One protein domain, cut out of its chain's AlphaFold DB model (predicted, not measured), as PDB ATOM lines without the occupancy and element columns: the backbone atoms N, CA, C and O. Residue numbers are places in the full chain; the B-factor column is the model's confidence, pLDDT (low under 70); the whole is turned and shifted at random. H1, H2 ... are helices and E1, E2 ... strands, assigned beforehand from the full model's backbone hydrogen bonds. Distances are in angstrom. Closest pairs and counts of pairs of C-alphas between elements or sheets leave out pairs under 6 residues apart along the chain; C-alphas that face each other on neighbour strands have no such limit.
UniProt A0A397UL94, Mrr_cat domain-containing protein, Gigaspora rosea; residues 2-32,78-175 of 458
ATOM      1  N   PHE A   2      36.354  35.532  17.944       33.62
ATOM      2  CA  PHE A   2      35.463  35.976  16.863       33.62
ATOM      3  C   PHE A   2      35.069  34.898  15.825       33.62
ATOM      4  O   PHE A   2      33.888  34.685  15.577       33.62
ATOM      5  N   ALA A   3      36.030  34.127  15.297       35.34
ATOM      6  CA  ALA A   3      35.751  33.003  14.383       35.34
ATOM      7  C   ALA A   3      34.921  31.884  15.053       35.34
ATOM      8  O   ALA A   3      34.036  31.289  14.444       35.34
ATOM      9  N   LYS A   4      35.136  31.689  16.362       36.16
ATOM     10  CA  LYS A   4      34.369  30.789  17.246       36.16
ATOM     11  C   LYS A   4      32.879  31.172  17.345       36.16
ATOM     12  O   LYS A   4      32.069  30.371  17.799       36.16
ATOM     13  N   HIS A   5      32.531  32.403  16.965       42.34
ATOM     14  CA  HIS A   5      31.206  32.990  17.124       42.34
ATOM     15  C   HIS A   5      30.348  32.920  15.850       42.34
ATOM     16  O   HIS A   5      29.146  32.686  15.931       42.34
ATOM     17  N   LEU A   6      30.977  33.054  14.680       41.28
ATOM     18  CA  LEU A   6      30.331  32.954  13.366       41.28
ATOM     19  C   LEU A   6      29.852  31.532  13.057       41.28
ATOM     20  O   LEU A   6      28.716  31.330  12.643       41.28
ATOM     21  N   LEU A   7      30.692  30.539  13.358       43.75
ATOM     22  CA  LEU A   7      30.421  29.125  13.084       43.75
ATOM     23  C   LEU A   7      29.316  28.518  13.970       43.75
ATOM     24  O   LEU A   7      28.777  27.468  13.641       43.75
ATOM     25  N   LYS A   8      28.972  29.154  15.101       42.50
ATOM     26  CA  LYS A   8      28.020  28.610  16.087       42.50
ATOM     27  C   LYS A   8      26.554  28.979  15.811       42.50
ATOM     28  O   LYS A   8      25.675  28.313  16.343       42.50
ATOM     29  N   ASN A   9      26.280  30.035  15.041       41.38
ATOM     30  CA  ASN A   9      24.953  30.670  15.029       41.38
ATOM     31  C   ASN A   9      24.226  30.657  13.666       41.38
ATOM     32  O   ASN A   9      23.181  31.287  13.575       41.38
ATOM     33  N   ASN A  10      24.737  29.986  12.621       44.19
ATOM     34  CA  ASN A  10      24.099  29.936  11.285       44.19
ATOM     35  C   ASN A  10      23.641  31.314  10.744       44.19
ATOM     36  O   ASN A  10      22.637  31.427  10.044       44.19
ATOM     37  N   LEU A  11      24.371  32.382  11.075       39.81
ATOM     38  CA  LEU A  11      24.047  33.728  10.613       39.81
ATOM     39  C   LEU A  11      24.402  33.840   9.128       39.81
ATOM     40  O   LEU A  11      25.555  33.630   8.753       39.81
ATOM     41  N   GLN A  12      23.413  34.168   8.293       37.66
ATOM     42  CA  GLN A  12      23.608  34.292   6.846       37.66
ATOM     43  C   GLN A  12      24.475  35.497   6.488       37.66
ATOM     44  O   GLN A  12      25.265  35.405   5.557       37.66
ATOM     45  N   GLN A  13      24.385  36.591   7.250       37.50
ATOM     46  CA  GLN A  13      25.188  37.799   7.067       37.50
ATOM     47  C   GLN A  13      25.593  38.379   8.424       37.50
ATOM     48  O   GLN A  13      24.765  38.493   9.329       37.50
ATOM     49  N   LEU A  14      26.866  38.751   8.581       40.81
ATOM     50  CA  LEU A  14      27.356  39.442   9.773       40.81
ATOM     51  C   LEU A  14      28.374  40.522   9.397       40.81
ATOM     52  O   LEU A  14      29.334  40.260   8.672       40.81
ATOM     53  N   TYR A  15      28.163  41.724   9.935       36.72
ATOM     54  CA  TYR A  15      29.026  42.887   9.755       36.72
ATOM     55  C   TYR A  15      29.677  43.263  11.082       36.72
ATOM     56  O   TYR A  15      28.971  43.525  12.058       36.72
ATOM     57  N   ILE A  16      31.011  43.294  11.151       40.62
ATOM     58  CA  ILE A  16      31.709  43.669  12.389       40.62
ATOM     59  C   ILE A  16      32.904  44.559  12.096       40.62
ATOM     60  O   ILE A  16      33.613  44.358  11.119       40.62
ATOM     61  N   THR A  17      33.148  45.519  12.985       31.47
ATOM     62  CA  THR A  17      34.282  46.436  12.904       31.47
ATOM     63  C   THR A  17      35.206  46.244  14.112       31.47
ATOM     64  O   THR A  17      34.755  46.250  15.258       31.47
ATOM     65  N   HIS A  18      36.505  46.028  13.888       34.62
ATOM     66  CA  HIS A  18      37.514  45.924  14.954       34.62
ATOM     67  C   HIS A  18      38.824  46.559  14.488       34.62
ATOM     68  O   HIS A  18      39.320  46.207  13.428       34.62
ATOM     69  N   ASN A  19      39.381  47.499  15.259       31.72
ATOM     70  CA  ASN A  19      40.631  48.215  14.943       31.72
ATOM     71  C   ASN A  19      40.707  48.814  13.520       31.72
ATOM     72  O   ASN A  19      41.759  48.770  12.898       31.72
ATOM     73  N   GLY A  20      39.600  49.355  12.998       35.03
ATOM     74  CA  GLY A  20      39.558  49.952  11.651       35.03
ATOM     75  C   GLY A  20      39.316  48.957  10.510       35.03
ATOM     76  O   GLY A  20      39.121  49.381   9.374       35.03
ATOM     77  N   PHE A  21      39.253  47.656  10.808       36.25
ATOM     78  CA  PHE A  21      38.907  46.604   9.856       36.25
ATOM     79  C   PHE A  21      37.413  46.304   9.900       36.25
ATOM     80  O   PHE A  21      36.869  46.060  10.980       36.25
ATOM     81  N   ASN A  22      36.780  46.254   8.729       43.19
ATOM     82  CA  ASN A  22      35.404  45.804   8.569       43.19
ATOM     83  C   ASN A  22      35.399  44.366   8.033       43.19
ATOM     84  O   ASN A  22      36.018  44.059   7.016       43.19
ATOM     85  N   PHE A  23      34.682  43.488   8.720       42.09
ATOM     86  CA  PHE A  23      34.494  42.090   8.362       42.09
ATOM     87  C   PHE A  23      33.068  41.914   7.860       42.09
ATOM     88  O   PHE A  23      32.122  42.195   8.597       42.09
ATOM     89  N   TYR A  24      32.931  41.443   6.622       39.09
ATOM     90  CA  TYR A  24      31.658  41.017   6.058       39.09
ATOM     91  C   TYR A  24      31.696  39.502   5.898       39.09
ATOM     92  O   TYR A  24      32.525  38.968   5.161       39.09
ATOM     93  N   VAL A  25      30.828  38.800   6.617       41.28
ATOM     94  CA  VAL A  25      30.770  37.338   6.579       41.28
ATOM     95  C   VAL A  25      29.432  36.932   6.001       41.28
ATOM     96  O   VAL A  25      28.401  37.284   6.562       41.28
ATOM     97  N   ASN A  26      29.466  36.226   4.872       35.88
ATOM     98  CA  ASN A  26      28.289  35.728   4.170       35.88
ATOM     99  C   ASN A  26      28.368  34.194   4.160       35.88
ATOM    100  O   ASN A  26      29.391  33.640   3.753       35.88
ATOM    101  N   TYR A  27      27.334  33.510   4.650       33.47
ATOM    102  CA  TYR A  27      27.304  32.048   4.744       33.47
ATOM    103  C   TYR A  27      26.457  31.462   3.611       33.47
ATOM    104  O   TYR A  27      25.272  31.769   3.502       33.47
ATOM    105  N   TYR A  28      27.046  30.590   2.787       34.75
ATOM    106  CA  TYR A  28      26.347  29.919   1.689       34.75
ATOM    107  C   TYR A  28      26.319  28.407   1.917       34.75
ATOM    108  O   TYR A  28      27.285  27.701   1.638       34.75
ATOM    109  N   THR A  29      25.187  27.875   2.374       32.94
ATOM    110  CA  THR A  29      24.886  26.447   2.214       32.94
ATOM    111  C   THR A  29      24.116  26.258   0.920       32.94
ATOM    112  O   THR A  29      22.908  26.491   0.872       32.94
ATOM    113  N   LYS A  30      24.791  25.803  -0.138       32.97
ATOM    114  CA  LYS A  30      24.096  25.251  -1.303       32.97
ATOM    115  C   LYS A  30      23.345  24.005  -0.828       32.97
ATOM    116  O   LYS A  30      23.969  22.996  -0.502       32.97
ATOM    117  N   ILE A  31      22.015  24.081  -0.749       31.00
ATOM    118  CA  ILE A  31      21.157  22.936  -0.420       31.00
ATOM    119  C   ILE A  31      21.224  21.957  -1.599       31.00
ATOM    120  O   ILE A  31      20.418  21.995  -2.524       31.00
ATOM    121  N   ILE A  32      22.223  21.079  -1.583       24.67
ATOM    122  CA  ILE A  32      22.227  19.843  -2.359       24.67
ATOM    123  C   ILE A  32      21.865  18.743  -1.365       24.67
ATOM    124  O   ILE A  32      22.649  18.431  -0.479       24.67
ATOM    125  N   ILE A  78      44.750  55.297  13.547       38.84
ATOM    126  CA  ILE A  78      45.946  54.660  13.011       38.84
ATOM    127  C   ILE A  78      45.631  54.410  11.542       38.84
ATOM    128  O   ILE A  78      45.000  53.419  11.214       38.84
ATOM    129  N   ILE A  79      46.013  55.351  10.678       41.81
ATOM    130  CA  ILE A  79      45.893  55.180   9.230       41.81
ATOM    131  C   ILE A  79      46.827  54.038   8.844       41.81
ATOM    132  O   ILE A  79      48.046  54.134   9.012       41.81
ATOM    133  N   THR A  80      46.258  52.949   8.346       49.16
ATOM    134  CA  THR A  80      47.042  51.789   7.940       49.16
ATOM    135  C   THR A  80      47.578  51.994   6.520       49.16
ATOM    136  O   THR A  80      46.855  52.007   5.527       49.16
ATOM    137  N   ASN A  81      48.889  52.191   6.395       52.88
ATOM    138  CA  ASN A  81      49.589  52.456   5.135       52.88
ATOM    139  C   ASN A  81      49.943  51.161   4.374       52.88
ATOM    140  O   ASN A  81      51.096  50.938   4.003       52.88
ATOM    141  N   TYR A  82      48.960  50.287   4.126       64.31
ATOM    142  CA  TYR A  82      49.196  49.048   3.374       64.31
ATOM    143  C   TYR A  82      49.584  49.348   1.919       64.31
ATOM    144  O   TYR A  82      48.728  49.663   1.085       64.31
ATOM    145  N   ALA A  83      50.880  49.217   1.625       62.62
ATOM    146  CA  ALA A  83      51.462  49.517   0.317       62.62
ATOM    147  C   ALA A  83      51.023  48.555  -0.809       62.62
ATOM    148  O   ALA A  83      51.019  48.948  -1.970       62.62
ATOM    149  N   SER A  84      50.630  47.313  -0.494       76.81
ATOM    150  CA  SER A  84      50.229  46.296  -1.481       76.81
ATOM    151  C   SER A  84      49.187  45.316  -0.920       76.81
ATOM    152  O   SER A  84      48.997  45.243   0.297       76.81
ATOM    153  N   GLY A  85      48.505  44.570  -1.802       76.38
ATOM    154  CA  GLY A  85      47.602  43.468  -1.424       76.38
ATOM    155  C   GLY A  85      48.315  42.379  -0.616       76.38
ATOM    156  O   GLY A  85      47.872  42.041   0.477       76.38
ATOM    157  N   HIS A  86      49.516  41.982  -1.040       83.25
ATOM    158  CA  HIS A  86      50.327  40.982  -0.335       83.25
ATOM    159  C   HIS A  86      50.694  41.365   1.105       83.25
ATOM    160  O   HIS A  86      50.733  40.518   1.997       83.25
ATOM    161  N   ASN A  87      50.933  42.653   1.381       86.38
ATOM    162  CA  ASN A  87      51.174  43.093   2.759       86.38
ATOM    163  C   ASN A  87      49.936  42.878   3.639       86.38
ATOM    164  O   ASN A  87      50.068  42.502   4.803       86.38
ATOM    165  N   PHE A  88      48.748  43.099   3.078       84.88
ATOM    166  CA  PHE A  88      47.479  42.891   3.762       84.88
ATOM    167  C   PHE A  88      47.242  41.399   4.045       84.88
ATOM    168  O   PHE A  88      46.971  41.035   5.189       84.88
ATOM    169  N   GLU A  89      47.473  40.527   3.060       91.88
ATOM    170  CA  GLU A  89      47.400  39.064   3.209       91.88
ATOM    171  C   GLU A  89      48.333  38.550   4.316       91.88
ATOM    172  O   GLU A  89      47.909  37.840   5.232       91.88
ATOM    173  N   ASN A  90      49.599  38.978   4.303       92.25
ATOM    174  CA  ASN A  90      50.591  38.576   5.301       92.25
ATOM    175  C   ASN A  90      50.184  38.983   6.730       92.25
ATOM    176  O   ASN A  90      50.427  38.241   7.685       92.25
ATOM    177  N   ILE A  91      49.552  40.148   6.893       90.25
ATOM    178  CA  ILE A  91      49.067  40.626   8.193       90.25
ATOM    179  C   ILE A  91      47.890  39.784   8.674       90.25
ATOM    180  O   ILE A  91      47.913  39.331   9.820       90.25
ATOM    181  N   ILE A  92      46.907  39.515   7.811       91.31
ATOM    182  CA  ILE A  92      45.772  38.649   8.153       91.31
ATOM    183  C   ILE A  92      46.261  37.246   8.518       91.31
ATOM    184  O   ILE A  92      45.853  36.700   9.542       91.31
ATOM    185  N   ARG A  93      47.214  36.687   7.764       95.88
ATOM    186  CA  ARG A  93      47.831  35.393   8.079       95.88
ATOM    187  C   ARG A  93      48.503  35.394   9.453       95.88
ATOM    188  O   ARG A  93      48.255  34.496  10.256       95.88
ATOM    189  N   LYS A  94      49.348  36.390   9.747       94.75
ATOM    190  CA  LYS A  94      50.007  36.522  11.062       94.75
ATOM    191  C   LYS A  94      48.988  36.666  12.190       94.75
ATOM    192  O   LYS A  94      49.151  36.037  13.233       94.75
ATOM    193  N   PHE A  95      47.932  37.445  11.963       91.75
ATOM    194  CA  PHE A  95      46.837  37.607  12.910       91.75
ATOM    195  C   PHE A  95      46.156  36.265  13.197       91.75
ATOM    196  O   PHE A  95      46.077  35.876  14.355       91.75
ATOM    197  N   LEU A  96      45.753  35.506  12.175       93.44
ATOM    198  CA  LEU A  96      45.144  34.180  12.350       93.44
ATOM    199  C   LEU A  96      46.062  33.220  13.122       93.44
ATOM    200  O   LEU A  96      45.632  32.625  14.112       93.44
ATOM    201  N   ASN A  97      47.338  33.154  12.740       92.75
ATOM    202  CA  ASN A  97      48.326  32.308  13.412       92.75
ATOM    203  C   ASN A  97      48.507  32.682  14.894       92.75
ATOM    204  O   ASN A  97      48.637  31.789  15.727       92.75
ATOM    205  N   SER A  98      48.432  33.971  15.256       92.69
ATOM    206  CA  SER A  98      48.509  34.410  16.663       92.69
ATOM    207  C   SER A  98      47.349  33.913  17.542       92.69
ATOM    208  O   SER A  98      47.466  33.898  18.763       92.69
ATOM    209  N   TYR A  99      46.249  33.460  16.929       91.69
ATOM    210  CA  TYR A  99      45.101  32.850  17.605       91.69
ATOM    211  C   TYR A  99      45.043  31.324  17.436       91.69
ATOM    212  O   TYR A  99      43.965  30.740  17.568       91.69
ATOM    213  N   ASN A 100      46.175  30.672  17.143       90.94
ATOM    214  CA  ASN A 100      46.264  29.227  16.896       90.94
ATOM    215  C   ASN A 100      45.351  28.745  15.749       90.94
ATOM    216  O   ASN A 100      44.862  27.615  15.763       90.94
ATOM    217  N   ILE A 101      45.095  29.602  14.756       94.31
ATOM    218  CA  ILE A 101      44.444  29.221  13.499       94.31
ATOM    219  C   ILE A 101      45.557  29.013  12.477       94.31
ATOM    220  O   ILE A 101      46.215  29.980  12.105       94.31
ATOM    221  N   LEU A 102      45.764  27.774  12.022       95.50
ATOM    222  CA  LEU A 102      46.834  27.447  11.079       95.50
ATOM    223  C   LEU A 102      46.522  28.065   9.714       95.50
ATOM    224  O   LEU A 102      45.702  27.523   8.978       95.50
ATOM    225  N   ALA A 103      47.150  29.191   9.385       97.19
ATOM    226  CA  ALA A 103      46.904  29.943   8.160       97.19
ATOM    227  C   ALA A 103      48.134  29.969   7.245       97.19
ATOM    228  O   ALA A 103      49.228  30.379   7.650       97.19
ATOM    229  N   ASN A 104      47.915  29.597   5.985       96.06
ATOM    230  CA  ASN A 104      48.900  29.598   4.913       96.06
ATOM    231  C   ASN A 104      48.434  30.514   3.778       96.06
ATOM    232  O   ASN A 104      47.291  30.444   3.336       96.06
ATOM    233  N   GLU A 105      49.333  31.383   3.327       94.06
ATOM    234  CA  GLU A 105      49.124  32.235   2.155       94.06
ATOM    235  C   GLU A 105      49.312  31.393   0.893       94.06
ATOM    236  O   GLU A 105      50.274  30.620   0.804       94.06
ATOM    237  N   ILE A 106      48.404  31.532  -0.070       91.19
ATOM    238  CA  ILE A 106      48.537  30.855  -1.353       91.19
ATOM    239  C   ILE A 106      49.431  31.707  -2.254       91.19
ATOM    240  O   ILE A 106      49.030  32.739  -2.776       91.19
ATOM    241  N   LYS A 107      50.657  31.238  -2.480       84.31
ATOM    242  CA  LYS A 107      51.594  31.865  -3.417       84.31
ATOM    243  C   LYS A 107      51.566  31.127  -4.748       84.31
ATOM    244  O   LYS A 107      52.516  30.416  -5.068       84.31
ATOM    245  N   VAL A 108      50.476  31.236  -5.507       73.31
ATOM    246  CA  VAL A 108      50.467  30.733  -6.892       73.31
ATOM    247  C   VAL A 108      50.934  31.823  -7.846       73.31
ATOM    248  O   VAL A 108      50.460  32.953  -7.806       73.31
ATOM    249  N   THR A 109      51.841  31.467  -8.753       64.56
ATOM    250  CA  THR A 109      52.284  32.327  -9.862       64.56
ATOM    251  C   THR A 109      51.276  32.387 -11.014       64.56
ATOM    252  O   THR A 109      51.430  33.204 -11.917       64.56
ATOM    253  N   GLN A 110      50.251  31.531 -11.007       54.94
ATOM    254  CA  GLN A 110      49.176  31.498 -11.997       54.94
ATOM    255  C   GLN A 110      47.834  31.433 -11.270       54.94
ATOM    256  O   GLN A 110      47.509  30.379 -10.744       54.94
ATOM    257  N   GLY A 111      47.106  32.556 -11.244       62.28
ATOM    258  CA  GLY A 111      45.710  32.674 -10.804       62.28
ATOM    259  C   GLY A 111      45.395  32.061  -9.436       62.28
ATOM    260  O   GLY A 111      45.216  30.859  -9.310       62.28
ATOM    261  N   ASP A 112      45.213  32.897  -8.422       66.38
ATOM    262  CA  ASP A 112      44.785  32.497  -7.071       66.38
ATOM    263  C   ASP A 112      43.353  31.918  -7.001       66.38
ATOM    264  O   ASP A 112      42.885  31.564  -5.920       66.38
ATOM    265  N   ASP A 113      42.626  31.847  -8.128       80.69
ATOM    266  CA  ASP A 113      41.182  31.581  -8.171       80.69
ATOM    267  C   ASP A 113      40.423  32.451  -7.141       80.69
ATOM    268  O   ASP A 113      39.370  32.083  -6.628       80.69
ATOM    269  N   GLY A 114      40.956  33.621  -6.785       90.62
ATOM    270  CA  GLY A 114      40.405  34.480  -5.749       90.62
ATOM    271  C   GLY A 114      40.491  33.947  -4.313       90.62
ATOM    272  O   GLY A 114      39.733  34.442  -3.484       90.62
ATOM    273  N   ILE A 115      41.358  32.982  -3.992       94.75
ATOM    274  CA  ILE A 115      41.646  32.553  -2.615       94.75
ATOM    275  C   ILE A 115      43.076  32.963  -2.261       94.75
ATOM    276  O   ILE A 115      44.035  32.397  -2.775       94.75
ATOM    277  N   ASP A 116      43.223  33.894  -1.322       95.25
ATOM    278  CA  ASP A 116      44.538  34.428  -0.950       95.25
ATOM    279  C   ASP A 116      45.139  33.684   0.256       95.25
ATOM    280  O   ASP A 116      46.354  33.514   0.375       95.25
ATOM    281  N   ILE A 117      44.293  33.206   1.178       95.56
ATOM    282  CA  ILE A 117      44.719  32.485   2.385       95.56
ATOM    283  C   ILE A 117      43.830  31.256   2.594       95.56
ATOM    284  O   ILE A 117      42.601  31.351   2.585       95.56
ATOM    285  N   ILE A 118      44.458  30.113   2.869       96.81
ATOM    286  CA  ILE A 118      43.791  28.917   3.396       96.81
ATOM    287  C   ILE A 118      44.143  28.808   4.869       96.81
ATOM    288  O   ILE A 118      45.315  28.727   5.241       96.81
ATOM    289  N   ALA A 119      43.123  28.776   5.714       97.06
ATOM    290  CA  ALA A 119      43.278  28.556   7.135       97.06
ATOM    291  C   ALA A 119      42.569  27.273   7.573       97.06
ATOM    292  O   ALA A 119      41.539  26.892   7.026       97.06
ATOM    293  N   THR A 120      43.116  26.598   8.576       95.62
ATOM    294  CA  THR A 120      42.478  25.459   9.231       95.62
ATOM    295  C   THR A 120      42.175  25.839  10.667       95.62
ATOM    296  O   THR A 120      43.071  26.174  11.444       95.62
ATOM    297  N   TYR A 121      40.898  25.776  11.030       90.06
ATOM    298  CA  TYR A 121      40.447  25.964  12.401       90.06
ATOM    299  C   TYR A 121      39.592  24.774  12.799       90.06
ATOM    300  O   TYR A 121      38.535  24.535  12.214       90.06
ATOM    301  N   GLN A 122      40.041  24.029  13.811       88.06
ATOM    302  CA  GLN A 122      39.251  22.940  14.382       88.06
ATOM    303  C   GLN A 122      38.826  21.884  13.336       88.06
ATOM    304  O   GLN A 122      37.681  21.440  13.322       88.06
ATOM    305  N   ASN A 123      39.750  21.514  12.441       86.00
ATOM    306  CA  ASN A 123      39.545  20.613  11.293       86.00
ATOM    307  C   ASN A 123      38.570  21.116  10.212       86.00
ATOM    308  O   ASN A 123      38.212  20.350   9.321       86.00
ATOM    309  N   ASN A 124      38.159  22.386  10.257       89.50
ATOM    310  CA  ASN A 124      37.390  23.021   9.190       89.50
ATOM    311  C   ASN A 124      38.306  23.898   8.336       89.50
ATOM    312  O   ASN A 124      39.153  24.628   8.864       89.50
ATOM    313  N   ILE A 125      38.102  23.833   7.022       94.69
ATOM    314  CA  ILE A 125      38.822  24.654   6.051       94.69
ATOM    315  C   ILE A 125      38.143  26.021   5.990       94.69
ATOM    316  O   ILE A 125      36.933  26.124   5.795       94.69
ATOM    317  N   VAL A 126      38.926  27.078   6.149       96.25
ATOM    318  CA  VAL A 126      38.502  28.463   5.977       96.25
ATOM    319  C   VAL A 126      39.267  29.026   4.789       96.25
ATOM    320  O   VAL A 126      40.495  29.050   4.784       96.25
ATOM    321  N   LEU A 127      38.536  29.464   3.777       96.31
ATOM    322  CA  LEU A 127      39.070  30.081   2.573       96.31
ATOM    323  C   LEU A 127      38.865  31.579   2.709       96.31
ATOM    324  O   LEU A 127      37.765  32.022   3.040       96.31
ATOM    325  N   ILE A 128      39.918  32.360   2.507       96.00
ATOM    326  CA  ILE A 128      39.880  33.798   2.749       96.00
ATOM    327  C   ILE A 128      40.376  34.525   1.510       96.00
ATOM    328  O   ILE A 128      41.482  34.268   1.035       96.00
ATOM    329  N   GLN A 129      39.568  35.465   1.032       95.25
ATOM    330  CA  GLN A 129      39.943  36.419   0.001       95.25
ATOM    331  C   GLN A 129      40.185  37.791   0.628       95.25
ATOM    332  O   GLN A 129      39.333  38.341   1.322       95.25
ATOM    333  N   CYS A 130      41.350  38.358   0.372       93.19
ATOM    334  CA  CYS A 130      41.805  39.660   0.807       93.19
ATOM    335  C   CYS A 130      41.687  40.659  -0.357       93.19
ATOM    336  O   CYS A 130      42.370  40.558  -1.371       93.19
ATOM    337  N   LYS A 131      40.836  41.682  -0.223       90.62
ATOM    338  CA  LYS A 131      40.673  42.744  -1.230       90.62
ATOM    339  C   LYS A 131      41.027  44.113  -0.668       90.62
ATOM    340  O   LYS A 131      40.331  44.674   0.168       90.62
ATOM    341  N   ASN A 132      42.097  44.703  -1.189       88.75
ATOM    342  CA  ASN A 132      42.513  46.064  -0.848       88.75
ATOM    343  C   ASN A 132      41.953  47.075  -1.867       88.75
ATOM    344  O   ASN A 132      42.708  47.666  -2.635       88.75
ATOM    345  N   ILE A 133      40.624  47.213  -1.916       86.50
ATOM    346  CA  ILE A 133      39.903  48.049  -2.892       86.50
ATOM    347  C   ILE A 133      39.436  49.377  -2.277       86.50
ATOM    348  O   ILE A 133      39.142  49.443  -1.088       86.50
ATOM    349  N   GLU A 134      39.356  50.432  -3.093       87.25
ATOM    350  CA  GLU A 134      38.839  51.752  -2.678       87.25
ATOM    351  C   GLU A 134      37.314  51.896  -2.834       87.25
ATOM    352  O   GLU A 134      36.731  52.917  -2.471       87.25
ATOM    353  N   SER A 135      36.653  50.881  -3.392       87.44
ATOM    354  CA  SER A 135      35.210  50.851  -3.635       87.44
ATOM    355  C   SER A 135      34.520  49.800  -2.768       87.44
ATOM    356  O   SER A 135      35.165  48.923  -2.193       87.44
ATOM    357  N   ALA A 136      33.187  49.837  -2.720       84.25
ATOM    358  CA  ALA A 136      32.409  48.722  -2.191       84.25
ATOM    359  C   ALA A 136      32.734  47.416  -2.948       84.25
ATOM    360  O   ALA A 136      33.074  47.437  -4.138       84.25
ATOM    361  N   ILE A 137      32.621  46.278  -2.256       85.88
ATOM    362  CA  ILE A 137      32.791  44.958  -2.872       85.88
ATOM    363  C   ILE A 137      31.672  44.761  -3.897       85.88
ATOM    364  O   ILE A 137      30.491  44.796  -3.555       85.88
ATOM    365  N   SER A 138      32.039  44.544  -5.160       90.06
ATOM    366  CA  SER A 138      31.058  44.287  -6.211       90.06
ATOM    367  C   SER A 138      30.456  42.884  -6.076       90.06
ATOM    368  O   SER A 138      31.128  41.934  -5.672       90.06
ATOM    369  N   VAL A 139      29.199  42.722  -6.502       88.06
ATOM    370  CA  VAL A 139      28.526  41.406  -6.564       88.06
ATOM    371  C   VAL A 139      29.327  40.403  -7.404       88.06
ATOM    372  O   VAL A 139      29.301  39.204  -7.129       88.06
ATOM    373  N   LYS A 140      30.078  40.886  -8.404       92.75
ATOM    374  CA  LYS A 140      30.966  40.063  -9.229       92.75
ATOM    375  C   LYS A 140      32.055  39.379  -8.392       92.75
ATOM    376  O   LYS A 140      32.187  38.168  -8.500       92.75
ATOM    377  N   ILE A 141      32.744  40.118  -7.516       90.25
ATOM    378  CA  ILE A 141      33.784  39.562  -6.626       90.25
ATOM    379  C   ILE A 141      33.187  38.488  -5.710       90.25
ATOM    380  O   ILE A 141      33.776  37.426  -5.544       90.25
ATOM    381  N   ILE A 142      31.994  38.737  -5.158       92.25
ATOM    382  CA  ILE A 142      31.314  37.776  -4.278       92.25
ATOM    383  C   ILE A 142      31.000  36.479  -5.031       92.25
ATOM    384  O   ILE A 142      31.293  35.404  -4.522       92.25
ATOM    385  N   ARG A 143      30.448  36.567  -6.248       92.44
ATOM    386  CA  ARG A 143      30.117  35.387  -7.068       92.44
ATOM    387  C   ARG A 143      31.354  34.604  -7.503       92.44
ATOM    388  O   ARG A 143      31.318  33.378  -7.519       92.44
ATOM    389  N   GLU A 144      32.430  35.300  -7.861       93.56
ATOM    390  CA  GLU A 144      33.712  34.669  -8.195       93.56
ATOM    391  C   GLU A 144      34.273  33.921  -6.983       93.56
ATOM    392  O   GLU A 144      34.611  32.744  -7.089       93.56
ATOM    393  N   PHE A 145      34.267  34.553  -5.808       94.81
ATOM    394  CA  PHE A 145      34.721  33.918  -4.578       94.81
ATOM    395  C   PHE A 145      33.837  32.740  -4.154       94.81
ATOM    396  O   PHE A 145      34.350  31.683  -3.796       94.81
ATOM    397  N   GLU A 146      32.513  32.876  -4.249       92.38
ATOM    398  CA  GLU A 146      31.562  31.793  -3.981       92.38
ATOM    399  C   GLU A 146      31.822  30.588  -4.897       92.38
ATOM    400  O   GLU A 146      31.828  29.444  -4.436       92.38
ATOM    401  N   SER A 147      32.109  30.835  -6.181       94.06
ATOM    402  CA  SER A 147      32.491  29.783  -7.123       94.06
ATOM    403  C   SER A 147      33.743  29.041  -6.655       94.06
ATOM    404  O   SER A 147      33.749  27.808  -6.642       94.06
ATOM    405  N   SER A 148      34.765  29.756  -6.193       93.94
ATOM    406  CA  SER A 148      36.005  29.155  -5.698       93.94
ATOM    407  C   SER A 148      35.813  28.386  -4.396       93.94
ATOM    408  O   SER A 148      36.278  27.253  -4.289       93.94
ATOM    409  N   VAL A 149      35.043  28.930  -3.449       93.62
ATOM    410  CA  VAL A 149      34.679  28.249  -2.194       93.62
ATOM    411  C   VAL A 149      33.902  26.962  -2.474       93.62
ATOM    412  O   VAL A 149      34.167  25.934  -1.856       93.62
ATOM    413  N   SER A 150      33.008  26.970  -3.469       93.38
ATOM    414  CA  SER A 150      32.198  25.797  -3.823       93.38
ATOM    415  C   SER A 150      33.008  24.589  -4.315       93.38
ATOM    416  O   SER A 150      32.501  23.466  -4.276       93.38
ATOM    417  N   ARG A 151      34.269  24.791  -4.733       93.88
ATOM    418  CA  ARG A 151      35.192  23.706  -5.111       93.88
ATOM    419  C   ARG A 151      35.705  22.920  -3.900       93.88
ATOM    420  O   ARG A 151      36.173  21.796  -4.063       93.88
ATOM    421  N   TYR A 152      35.594  23.482  -2.696       91.94
ATOM    422  CA  TYR A 152      36.045  22.876  -1.449       91.94
ATOM    423  C   TYR A 152      34.832  22.528  -0.581       91.94
ATOM    424  O   TYR A 152      34.255  23.415   0.061       91.94
ATOM    425  N   PRO A 153      34.416  21.250  -0.528       86.50
ATOM    426  CA  PRO A 153      33.285  20.862   0.298       86.50
ATOM    427  C   PRO A 153      33.579  21.182   1.766       86.50
ATOM    428  O   PRO A 153      34.684  20.949   2.253       86.50
ATOM    429  N   ASN A 154      32.559  21.662   2.478       89.12
ATOM    430  CA  ASN A 154      32.605  21.885   3.928       89.12
ATOM    431  C   ASN A 154      33.602  22.963   4.364       89.12
ATOM    432  O   ASN A 154      34.208  22.873   5.433       89.12
ATOM    433  N   SER A 155      33.780  23.967   3.514       93.12
ATOM    434  CA  SER A 155      34.631  25.113   3.786       93.12
ATOM    435  C   SER A 155      33.809  26.352   4.155       93.12
ATOM    436  O   SER A 155      32.645  26.487   3.777       93.12
ATOM    437  N   LEU A 156      34.420  27.261   4.914       93.62
ATOM    438  CA  LEU A 156      33.892  28.597   5.187       93.62
ATOM    439  C   LEU A 156      34.620  29.616   4.307       93.62
ATOM    440  O   LEU A 156      35.834  29.749   4.420       93.62
ATOM    441  N   GLY A 157      33.887  30.368   3.488       95.00
ATOM    442  CA  GLY A 157      34.426  31.511   2.748       95.00
ATOM    443  C   GLY A 157      34.374  32.809   3.561       95.00
ATOM    444  O   GLY A 157      33.339  33.135   4.138       95.00
ATOM    445  N   ILE A 158      35.464  33.579   3.583       94.94
ATOM    446  CA  ILE A 158      35.530  34.917   4.193       94.94
ATOM    447  C   ILE A 158      36.132  35.911   3.196       94.94
ATOM    448  O   ILE A 158      37.190  35.652   2.634       94.94
ATOM    449  N   ILE A 159      35.505  37.080   3.030       94.56
ATOM    450  CA  ILE A 159      36.108  38.208   2.307       94.56
ATOM    451  C   ILE A 159      36.548  39.260   3.324       94.56
ATOM    452  O   ILE A 159      35.751  39.751   4.124       94.56
ATOM    453  N   VAL A 160      37.826  39.618   3.287       93.12
ATOM    454  CA  VAL A 160      38.440  40.641   4.135       93.12
ATOM    455  C   VAL A 160      38.843  41.812   3.253       93.12
ATOM    456  O   VAL A 160      39.510  41.623   2.239       93.12
ATOM    457  N   TYR A 161      38.464  43.032   3.626       91.19
ATOM    458  CA  TYR A 161      38.812  44.225   2.858       91.19
ATOM    459  C   TYR A 161      39.198  45.400   3.753       91.19
ATOM    460  O   TYR A 161      38.815  45.464   4.921       91.19
ATOM    461  N   ASN A 162      39.981  46.332   3.206       86.38
ATOM    462  CA  ASN A 162      40.365  47.537   3.933       86.38
ATOM    463  C   ASN A 162      39.282  48.613   3.808       86.38
ATOM    464  O   ASN A 162      39.178  49.307   2.799       86.38
ATOM    465  N   SER A 163      38.503  48.781   4.866       81.00
ATOM    466  CA  SER A 163      37.454  49.791   4.942       81.00
ATOM    467  C   SER A 163      37.940  51.232   4.948       81.00
ATOM    468  O   SER A 163      37.179  52.115   4.560       81.00
ATOM    469  N   GLU A 164      39.182  51.490   5.356       79.19
ATOM    470  CA  GLU A 164      39.743  52.848   5.391       79.19
ATOM    471  C   GLU A 164      39.916  53.435   3.987       79.19
ATOM    472  O   GLU A 164      39.931  54.651   3.822       79.19
ATOM    473  N   LYS A 165      40.011  52.575   2.966       76.00
ATOM    474  CA  LYS A 165      40.163  52.990   1.571       76.00
ATOM    475  C   LYS A 165      38.852  53.316   0.868       76.00
ATOM    476  O   LYS A 165      38.899  53.829  -0.246       76.00
ATOM    477  N   ILE A 166      37.701  53.044   1.482       78.38
ATOM    478  CA  ILE A 166      36.413  53.304   0.841       78.38
ATOM    479  C   ILE A 166      36.149  54.812   0.853       78.38
ATOM    480  O   ILE A 166      35.712  55.363   1.865       78.38
ATOM    481  N   LYS A 167      36.453  55.476  -0.271       67.56
ATOM    482  CA  LYS A 167      36.476  56.947  -0.381       67.56
ATOM    483  C   LYS A 167      35.103  57.596  -0.207       67.56
ATOM    484  O   LYS A 167      35.031  58.705   0.303       67.56
ATOM    485  N   GLU A 168      34.022  56.889  -0.511       55.66
ATOM    486  CA  GLU A 168      32.655  57.374  -0.319       55.66
ATOM    487  C   GLU A 168      31.731  56.198  -0.004       55.66
ATOM    488  O   GLU A 168      31.100  55.612  -0.879       55.66
ATOM    489  N   ILE A 169      31.609  55.848   1.275       51.88
ATOM    490  CA  ILE A 169      30.298  55.394   1.740       51.88
ATOM    491  C   ILE A 169      29.557  56.700   1.973       51.88
ATOM    492  O   ILE A 169      29.926  57.432   2.899       51.88
ATOM    493  N   SER A 170      28.590  57.032   1.110       47.97
ATOM    494  CA  SER A 170      27.690  58.159   1.364       47.97
ATOM    495  C   SER A 170      27.279  58.089   2.837       47.97
ATOM    496  O   SER A 170      27.031  57.007   3.376       47.97
ATOM    497  N   SER A 171      27.297  59.217   3.543       47.88
ATOM    498  CA  SER A 171      27.076  59.301   4.999       47.88
ATOM    499  C   SER A 171      25.810  58.585   5.505       47.88
ATOM    500  O   SER A 171      25.667  58.376   6.706       47.88
ATOM    501  N   HIS A 172      24.942  58.165   4.588       42.62
ATOM    502  CA  HIS A 172      23.721  57.390   4.748       42.62
ATOM    503  C   HIS A 172      23.924  55.884   5.022       42.62
ATOM    504  O   HIS A 172      22.954  55.202   5.318       42.62
ATOM    505  N   GLN A 173      25.148  55.332   4.976       40.00
ATOM    506  CA  GLN A 173      25.390  53.895   5.244       40.00
ATOM    507  C   GLN A 173      26.504  53.604   6.267       40.00
ATOM    508  O   GLN A 173      27.076  52.514   6.302       40.00
ATOM    509  N   LYS A 174      26.821  54.552   7.159       37.81
ATOM    510  CA  LYS A 174      27.682  54.272   8.324       37.81
ATOM    511  C   LYS A 174      26.843  53.790   9.507       37.81
ATOM    512  O   LYS A 174      26.520  54.560  10.408       37.81
ATOM    513  N   LEU A 175      26.542  52.494   9.533       37.34
ATOM    514  CA  LEU A 175      26.009  51.825  10.720       37.34
ATOM    515  C   LEU A 175      27.084  51.795  11.823       37.34
ATOM    516  O   LEU A 175      27.996  50.969  11.819       37.34
TER     517      LEU A 175
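What this domain is: This is residues 2 to 32 and 78 to 175 of the 458 residues of the protein "Mrr_cat domain-containing protein" of Gigaspora rosea (UniProt A0A397UL94). A twisted sheet of six strands is sandwiched between two helices, H2 over one face at the E3, E4, E5 part and H3 over the other face on E6 and E5. The hairpin of E1 and E2 forms one edge of the sheet, and the short helix H1 only grazes it. The printed part has 129 residues with three named helices and six named strands, in the order H1 E1 E2 H2 E3 E4 E5 H3 E6; the mixed sheet runs E1 E2 E6 E5 E4 E3, and the class is mixed, helices and strands. The whole is compact, with a radius of gyration of the C-alphas of 14.6 A and spans of 40 by 31 by 29 A.

Where its parts are: In the sheet, E5, residues 124 to 131, is 22.5 A long, and E6, residues 155 to 161, 19.6 A. E4 is residues 117 to 121, E3 residues 102 to 105, E1 residues 13 to 18 and E2 residues 21 to 26. H2, residues 85 to 98, is 20.2 A long, from C-alpha 85 at (47.602, 43.468, -1.424). H3, residues 139 to 150, is 16.3 A long, and H1 is residues 3 to 6, with C-alpha 3 at (35.751, 33.003, 14.383). E6 ends with C-alpha 161 at (38.812, 44.225, 2.858).

How they stand to each other: E5 and E6 are parallel at 23 degrees, with N 158 and O 127 2.8 A apart. With H3 they form a strand-helix-strand unit, two parallel neighbour strands with a helix between, whose crossover is right-handed. E3, E4 and E5 are a meander, each strand the antiparallel neighbour of the one before; N 126 and O 119 are 2.8 A apart, N 104 and O 118 also 2.8 A. E2 and E6 are antiparallel at 146 degrees, with no N and O within hydrogen-bond range. In the hairpin of E1 and E2, N 16 and O 23 are 3.0 A apart. H2 and H3 lie on opposite faces, making three layers, helices on both faces of a sheet. H3 touches E6, the closest C-alphas being those of Val 149 and Gly 157, 5.9 A; its height over the sheet is 8.8 A. H2, at a height of 7.3 A, touches E3, the closest C-alphas being those of Arg 93 and Ala 103, 5.5 A. In H2 and H3 every O i to N i+4 pair is within hydrogen-bond range; H1 is too short for one.

The domain as a whole: Residues 33 to 77 are not printed; C-alphas 32 and 78 are 44.8 A apart across the cut. The link from E3 to E4 is long. The mean pLDDT of the printed part is 72.0; residues 2 to 32, 78 to 83, 109 to 112 and 167 to 175 are under 70.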